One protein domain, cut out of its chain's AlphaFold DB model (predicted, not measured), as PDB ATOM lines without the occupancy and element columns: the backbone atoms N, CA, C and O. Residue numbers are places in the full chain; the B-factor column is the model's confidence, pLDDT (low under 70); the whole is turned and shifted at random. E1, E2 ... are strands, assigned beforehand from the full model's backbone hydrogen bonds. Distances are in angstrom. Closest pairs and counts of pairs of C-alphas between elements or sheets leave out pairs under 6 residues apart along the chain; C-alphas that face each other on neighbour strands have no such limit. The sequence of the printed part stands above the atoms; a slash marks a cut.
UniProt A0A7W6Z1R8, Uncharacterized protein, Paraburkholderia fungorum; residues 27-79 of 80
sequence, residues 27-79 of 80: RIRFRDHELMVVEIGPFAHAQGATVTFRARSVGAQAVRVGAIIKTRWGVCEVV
ATOM      1  N   ARG A  27      14.890 -51.442 -22.203       86.19
ATOM      2  CA  ARG A  27      15.353 -50.081 -21.919       86.19
ATOM      3  C   ARG A  27      14.327 -49.352 -21.064       86.19
ATOM      4  O   ARG A  27      13.148 -49.296 -21.405       86.19
ATOM      5  N   ILE A  28      14.785 -48.789 -19.958       84.31
ATOM      6  CA  ILE A  28      14.006 -47.954 -19.058       84.31
ATOM      7  C   ILE A  28      14.584 -46.544 -19.070       84.31
ATOM      8  O   ILE A  28      15.796 -46.344 -19.053       84.31
ATOM      9  N   ARG A  29      13.698 -45.552 -19.066       83.62
ATOM     10  CA  ARG A  29      14.081 -44.161 -18.836       83.62
ATOM     11  C   ARG A  29      13.837 -43.822 -17.378       83.62
ATOM     12  O   ARG A  29      12.725 -43.994 -16.872       83.62
ATOM     13  N   PHE A  30      14.883 -43.369 -16.706       80.19
ATOM     14  CA  PHE A  30      14.840 -42.877 -15.343       80.19
ATOM     15  C   PHE A  30      15.334 -41.434 -15.322       80.19
ATOM     16  O   PHE A  30      16.528 -41.181 -15.467       80.19
ATOM     17  N   ARG A  31      14.410 -40.489 -15.107       82.88
ATOM     18  CA  ARG A  31      14.679 -39.050 -15.258       82.88
ATOM     19  C   ARG A  31      15.274 -38.777 -16.649       82.88
ATOM     20  O   ARG A  31      14.615 -39.092 -17.633       82.88
ATOM     21  N   ASP A  32      16.497 -38.264 -16.702       82.88
ATOM     22  CA  ASP A  32      17.238 -37.948 -17.929       82.88
ATOM     23  C   ASP A  32      18.197 -39.079 -18.361       82.88
ATOM     24  O   ASP A  32      18.906 -38.979 -19.358       82.88
ATOM     25  N   HIS A  33      18.213 -40.190 -17.617       83.19
ATOM     26  CA  HIS A  33      19.081 -41.333 -17.879       83.19
ATOM     27  C   HIS A  33      18.326 -42.455 -18.582       83.19
ATOM     28  O   HIS A  33      17.222 -42.840 -18.185       83.19
ATOM     29  N   GLU A  34      18.961 -43.045 -19.588       87.38
ATOM     30  CA  GLU A  34      18.494 -44.276 -20.211       87.38
ATOM     31  C   GLU A  34      19.328 -45.450 -19.677       87.38
ATOM     32  O   GLU A  34      20.560 -45.431 -19.683       87.38
ATOM     33  N   LEU A  35      18.639 -46.457 -19.143       87.88
ATOM     34  CA  LEU A  35      19.230 -47.649 -18.547       87.88
ATOM     35  C   LEU A  35      18.683 -48.879 -19.267       87.88
ATOM     36  O   LEU A  35      17.503 -48.945 -19.593       87.88
ATOM     37  N   MET A  36      19.514 -49.887 -19.488       89.00
ATOM     38  CA  MET A  36      19.105 -51.163 -20.058       89.00
ATOM     39  C   MET A  36      19.203 -52.210 -18.975       89.00
ATOM     40  O   MET A  36      20.285 -52.447 -18.445       89.00
ATOM     41  N   VAL A  37      18.080 -52.838 -18.656       88.56
ATOM     42  CA  VAL A  37      18.036 -53.928 -17.690       88.56
ATOM     43  C   VAL A  37      18.880 -55.075 -18.228       88.56
ATOM     44  O   VAL A  37      18.650 -55.549 -19.337       88.56
ATOM     45  N   VAL A  38      19.871 -55.500 -17.459       88.94
ATOM     46  CA  VAL A  38      20.756 -56.622 -17.791       88.94
ATOM     47  C   VAL A  38      20.268 -57.876 -17.082       88.94
ATOM     48  O   VAL A  38      20.192 -58.937 -17.689       88.94
ATOM     49  N   GLU A  39      19.867 -57.738 -15.820       88.00
ATOM     50  CA  GLU A  39      19.534 -58.873 -14.968       88.00
ATOM     51  C   GLU A  39      18.373 -58.526 -14.037       88.00
ATOM     52  O   GLU A  39      18.255 -57.390 -13.581       88.00
ATOM     53  N   ILE A  40      17.498 -59.490 -13.750       85.56
ATOM     54  CA  ILE A  40      16.342 -59.304 -12.863       85.56
ATOM     55  C   ILE A  40      16.345 -60.420 -11.838       85.56
ATOM     56  O   ILE A  40      16.335 -61.596 -12.193       85.56
ATOM     57  N   GLY A  41      16.295 -60.041 -10.570       82.44
ATOM     58  CA  GLY A  41      16.345 -60.972  -9.461       82.44
ATOM     59  C   GLY A  41      16.598 -60.242  -8.150       82.44
ATOM     60  O   GLY A  41      16.974 -59.071  -8.157       82.44
ATOM     61  N   PRO A  42      16.371 -60.905  -7.010       81.81
ATOM     62  CA  PRO A  42      16.804 -60.385  -5.728       81.81
ATOM     63  C   PRO A  42      18.333 -60.482  -5.640       81.81
ATOM     64  O   PRO A  42      18.883 -61.565  -5.450       81.81
ATOM     65  N   PHE A  43      19.019 -59.352  -5.771       83.38
ATOM     66  CA  PHE A  43      20.454 -59.244  -5.530       83.38
ATOM     67  C   PHE A  43      20.693 -58.642  -4.148       83.38
ATOM     68  O   PHE A  43      20.105 -57.621  -3.777       83.38
ATOM     69  N   ALA A  44      21.568 -59.281  -3.376       79.56
ATOM     70  CA  ALA A  44      22.012 -58.748  -2.101       79.56
ATOM     71  C   ALA A  44      22.970 -57.577  -2.356       79.56
ATOM     72  O   ALA A  44      24.027 -57.759  -2.959       79.56
ATOM     73  N   HIS A  45      22.602 -56.380  -1.901       80.31
ATOM     74  CA  HIS A  45      23.497 -55.230  -1.903       80.31
ATOM     75  C   HIS A  45      24.158 -55.073  -0.532       80.31
ATOM     76  O   HIS A  45      23.522 -55.291   0.501       80.31
ATOM     77  N   ALA A  46      25.419 -54.634  -0.516       69.50
ATOM     78  CA  ALA A  46      26.250 -54.544   0.689       69.50
ATOM     79  C   ALA A  46      25.644 -53.684   1.818       69.50
ATOM     80  O   ALA A  46      25.975 -53.867   2.983       69.50
ATOM     81  N   GLN A  47      24.722 -52.774   1.494       69.56
ATOM     82  CA  GLN A  47      24.017 -51.925   2.467       69.56
ATOM     83  C   GLN A  47      22.712 -52.539   3.015       69.56
ATOM     84  O   GLN A  47      21.870 -51.817   3.541       69.56
ATOM     85  N   GLY A  48      22.482 -53.843   2.838       72.31
ATOM     86  CA  GLY A  48      21.261 -54.517   3.305       72.31
ATOM     87  C   GLY A  48      20.009 -54.214   2.471       72.31
ATOM     88  O   GLY A  48      18.912 -54.654   2.807       72.31
ATOM     89  N   ALA A  49      20.152 -53.483   1.362       77.44
ATOM     90  CA  ALA A  49      19.079 -53.286   0.396       77.44
ATOM     91  C   ALA A  49      18.968 -54.506  -0.532       77.44
ATOM     92  O   ALA A  49      19.971 -55.033  -1.008       77.44
ATOM     93  N   THR A  50      17.742 -54.938  -0.829       83.00
ATOM     94  CA  THR A  50      17.503 -55.929  -1.885       83.00
ATOM     95  C   THR A  50      17.363 -55.202  -3.214       83.00
ATOM     96  O   THR A  50      16.383 -54.492  -3.443       83.00
ATOM     97  N   VAL A  51      18.351 -55.368  -4.084       83.94
ATOM     98  CA  VAL A  51      18.287 -54.900  -5.469       83.94
ATOM     99  C   VAL A  51      17.363 -55.842  -6.230       83.94
ATOM    100  O   VAL A  51      17.464 -57.055  -6.112       83.94
ATOM    101  N   THR A  52      16.409 -55.284  -6.965       86.12
ATOM    102  CA  THR A  52      15.389 -56.031  -7.715       86.12
ATOM    103  C   THR A  52      15.842 -56.326  -9.144       86.12
ATOM    104  O   THR A  52      15.395 -57.293  -9.762       86.12
ATOM    105  N   PHE A  53      16.701 -55.470  -9.698       87.19
ATOM    106  CA  PHE A  53      17.268 -55.652 -11.025       87.19
ATOM    107  C   PHE A  53      18.570 -54.867 -11.185       87.19
ATOM    108  O   PHE A  53      18.806 -53.862 -10.515       87.19
ATOM    109  N   ARG A  54      19.409 -55.327 -12.103       89.00
ATOM    110  CA  ARG A  54      20.642 -54.665 -12.516       89.00
ATOM    111  C   ARG A  54      20.451 -54.080 -13.895       89.00
ATOM    112  O   ARG A  54      19.872 -54.726 -14.772       89.00
ATOM    113  N   ALA A  55      20.936 -52.867 -14.097       90.62
ATOM    114  CA  ALA A  55      20.875 -52.205 -15.385       90.62
ATOM    115  C   ALA A  55      22.212 -51.562 -15.725       90.62
ATOM    116  O   ALA A  55      22.919 -51.087 -14.850       90.62
ATOM    117  N   ARG A  56      22.545 -51.509 -17.006       89.88
ATOM    118  CA  ARG A  56      23.683 -50.732 -17.500       89.88
ATOM    119  C   ARG A  56      23.195 -49.391 -18.020       89.88
ATOM    120  O   ARG A  56      22.098 -49.314 -18.577       89.88
ATOM    121  N   SER A  57      23.990 -48.341 -17.863       88.62
ATOM    122  CA  SER A  57      23.658 -47.060 -18.492       88.62
ATOM    123  C   SER A  57      23.879 -47.137 -20.004       88.62
ATOM    124  O   SER A  57      24.914 -47.616 -20.458       88.62
ATOM    125  N   VAL A  58      22.881 -46.727 -20.786       82.19
ATOM    126  CA  VAL A  58      22.893 -46.771 -22.257       82.19
ATOM    127  C   VAL A  58      22.351 -45.453 -22.795       82.19
ATOM    128  O   VAL A  58      21.195 -45.337 -23.175       82.19
ATOM    129  N   GLY A  59      23.173 -44.415 -22.795       75.50
ATOM    130  CA  GLY A  59      22.761 -43.104 -23.279       75.50
ATOM    131  C   GLY A  59      23.873 -42.079 -23.145       75.50
ATOM    132  O   GLY A  59      24.945 -42.382 -22.625       75.50
ATOM    133  N   ALA A  60      23.606 -40.854 -23.601       71.88
ATOM    134  CA  ALA A  60      24.565 -39.753 -23.517       71.88
ATOM    135  C   ALA A  60      24.901 -39.371 -22.063       71.88
ATOM    136  O   ALA A  60      26.017 -38.950 -21.776       71.88
ATOM    137  N   GLN A  61      23.953 -39.555 -21.136       74.12
ATOM    138  CA  GLN A  61      24.175 -39.341 -19.710       74.12
ATOM    139  C   GLN A  61      24.364 -40.667 -18.976       74.12
ATOM    140  O   GLN A  61      23.397 -41.335 -18.597       74.12
ATOM    141  N   ALA A  62      25.627 -41.014 -18.743       75.25
ATOM    142  CA  ALA A  62      26.002 -42.187 -17.971       75.25
ATOM    143  C   ALA A  62      25.667 -42.003 -16.484       75.25
ATOM    144  O   ALA A  62      25.996 -40.985 -15.869       75.25
ATOM    145  N   VAL A  63      25.049 -43.024 -15.889       82.06
ATOM    146  CA  VAL A  63      24.964 -43.136 -14.430       82.06
ATOM    147  C   VAL A  63      26.200 -43.880 -13.945       82.06
ATOM    148  O   VAL A  63      26.657 -44.817 -14.596       82.06
ATOM    149  N   ARG A  64      26.752 -43.473 -12.797       84.06
ATOM    150  CA  ARG A  64      27.921 -44.143 -12.215       84.06
ATOM    151  C   ARG A  64      27.624 -45.620 -11.948       84.06
ATOM    152  O   ARG A  64      26.604 -45.947 -11.346       84.06
ATOM    153  N   VAL A  65      28.551 -46.489 -12.339       86.06
ATOM    154  CA  VAL A  65      28.544 -47.906 -11.956       86.06
ATOM    155  C   VAL A  65      28.591 -48.022 -10.427       86.06
ATOM    156  O   VAL A  65      29.263 -47.236  -9.759       86.06
ATOM    157  N   GLY A  66      27.834 -48.964  -9.872       84.88
ATOM    158  CA  GLY A  66      27.592 -49.136  -8.441       84.88
ATOM    159  C   GLY A  66      26.517 -48.208  -7.868       84.88
ATOM    160  O   GLY A  66      26.218 -48.281  -6.678       84.88
ATOM    161  N   ALA A  67      25.915 -47.323  -8.673       86.38
ATOM    162  CA  ALA A  67      24.833 -46.474  -8.189       86.38
ATOM    163  C   ALA A  67      23.570 -47.297  -7.913       86.38
ATOM    164  O   ALA A  67      23.112 -48.068  -8.758       86.38
ATOM    165  N   ILE A  68      22.968 -47.063  -6.749       87.50
ATOM    166  CA  ILE A  68      21.690 -47.657  -6.366       87.50
ATOM    167  C   ILE A  68      20.576 -46.643  -6.605       87.50
ATOM    168  O   ILE A  68      20.495 -45.605  -5.946       87.50
ATOM    169  N   ILE A  69      19.694 -46.952  -7.550       86.38
ATOM    170  CA  ILE A  69      18.578 -46.104  -7.956       86.38
ATOM    171  C   ILE A  69      17.277 -46.728  -7.462       86.38
ATOM    172  O   ILE A  69      16.920 -47.844  -7.831       86.38
ATOM    173  N   LYS A  70      16.509 -45.981  -6.670       85.62
ATOM    174  CA  LYS A  70      15.136 -46.371  -6.338       85.62
ATOM    175  C   LYS A  70      14.212 -45.951  -7.476       85.62
ATOM    176  O   LYS A  70      14.075 -44.765  -7.770       85.62
ATOM    177  N   THR A  71      13.581 -46.927  -8.114       79.19
ATOM    178  CA  THR A  71      12.612 -46.707  -9.190       79.19
ATOM    179  C   THR A  71      11.239 -47.229  -8.775       79.19
ATOM    180  O   THR A  71      11.114 -48.015  -7.839       79.19
ATOM    181  N   ARG A  72      10.197 -46.859  -9.524       80.19
ATOM    182  CA  ARG A  72       8.848 -47.431  -9.360       80.19
ATOM    183  C   ARG A  72       8.774 -48.949  -9.591       80.19
ATOM    184  O   ARG A  72       7.790 -49.564  -9.210       80.19
ATOM    185  N   TRP A  73       9.785 -49.537 -10.234       75.69
ATOM    186  CA  TRP A  73       9.868 -50.977 -10.505       75.69
ATOM    187  C   TRP A  73      10.653 -51.743  -9.435       75.69
ATOM    188  O   TRP A  73      10.744 -52.965  -9.508       75.69
ATOM    189  N   GLY A  74      11.236 -51.034  -8.466       83.44
ATOM    190  CA  GLY A  74      12.115 -51.595  -7.449       83.44
ATOM    191  C   GLY A  74      13.469 -50.894  -7.399       83.44
ATOM    192  O   GLY A  74      13.682 -49.831  -7.995       83.44
ATOM    193  N   VAL A  75      14.389 -51.501  -6.657       87.31
ATOM    194  CA  VAL A  75      15.749 -50.990  -6.478       87.31
ATOM    195  C   VAL A  75      16.617 -51.488  -7.632       87.31
ATOM    196  O   VAL A  75      16.717 -52.691  -7.859       87.31
ATOM    197  N   CYS A  76      17.226 -50.562  -8.361       86.94
ATOM    198  CA  CYS A  76      18.129 -50.828  -9.470       86.94
ATOM    199  C   CYS A  76      19.573 -50.615  -9.029       86.94
ATOM    200  O   CYS A  76      19.877 -49.582  -8.440       86.94
ATOM    201  N   GLU A  77      20.464 -51.529  -9.385       89.19
ATOM    202  CA  GLU A  77      21.912 -51.312  -9.315       89.19
ATOM    203  C   GLU A  77      22.452 -51.052 -10.721       89.19
ATOM    204  O   GLU A  77      22.124 -51.784 -11.661       89.19
ATOM    205  N   VAL A  78      23.250 -49.996 -10.877       88.75
ATOM    206  CA  VAL A  78      23.905 -49.695 -12.150       88.75
ATOM    207  C   VAL A  78      25.186 -50.510 -12.263       88.75
ATOM    208  O   VAL A  78      26.090 -50.343 -11.455       88.75
ATOM    209  N   VAL A  79      25.278 -51.373 -13.266       87.56
ATOM    210  CA  VAL A  79      26.464 -52.195 -13.551       87.56
ATOM    211  C   VAL A  79      27.176 -51.700 -14.812       87.56
ATOM    212  O   VAL A  79      26.591 -50.938 -15.590       87.56
TER     213      VAL A  79
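This is residues 27 to 79 of the 80 residues of an uncharacterized protein of Paraburkholderia fungorum (UniProt A0A7W6Z1R8). One strongly twisted sheet of five strands curls like part of a barrel, built on the long, bent hairpin of E2 and E3, with the short strand E1 along one edge and the hairpin of E4 and E5 on the other side. The turn at residues 45 to 49 and the loop at residues 58 to 62 lie at opposite ends of the long axis. The printed part has 53 residues, all strand by class, with no named helix; E1 to E5 follow in chain order, and the mixed sheet runs E1, E2, E3, E5, E4. It is compact, with a radius of gyration of the C-alphas of 10.1 A, yet elongated in outline, spanning 30 by 18 by 17 A.

Start with E2, residues 33 to 44, and E3, residues 50 to 57, an antiparallel hairpin; look for N 38 and O 54, 2.8 A apart. E2 bends by 90 degrees at residue 41 and E3 by 57 degrees at residue 53. Beside E2, edge strand E1, residues 27 to 30, forms a hairpin with it, N 28 to O 35 at 2.7 A; E1, E2 and E3 are a meander, each strand the antiparallel neighbour of the one before. Beside E3, E5, residues 74 to 79, is parallel, N 55 to O 77 at 2.9 A. Edge strand E4, residues 68 to 71, forms an antiparallel hairpin with E5, N 69 to O 76 at 2.8 A. The closest C-alphas of E1 and E4, Phe 30 and Thr 71, are 7.6 A apart; E2 and E4 are apart.

Find C-alpha 27 at (15.353, -50.081, -21.919), where E1 begins. E2 runs 23.7 A from C-alpha 33 at (19.081, -41.333, -17.879), E3 19.8 A and E5 15.6 A, ending at C-alpha 79, (26.464, -52.195, -13.551).

The C-alphas farthest apart, Gly 48 and Ala 60, are 30.8 A apart. The printed part has no cut and no long link. Confidence is under 70 at residues 46 to 47.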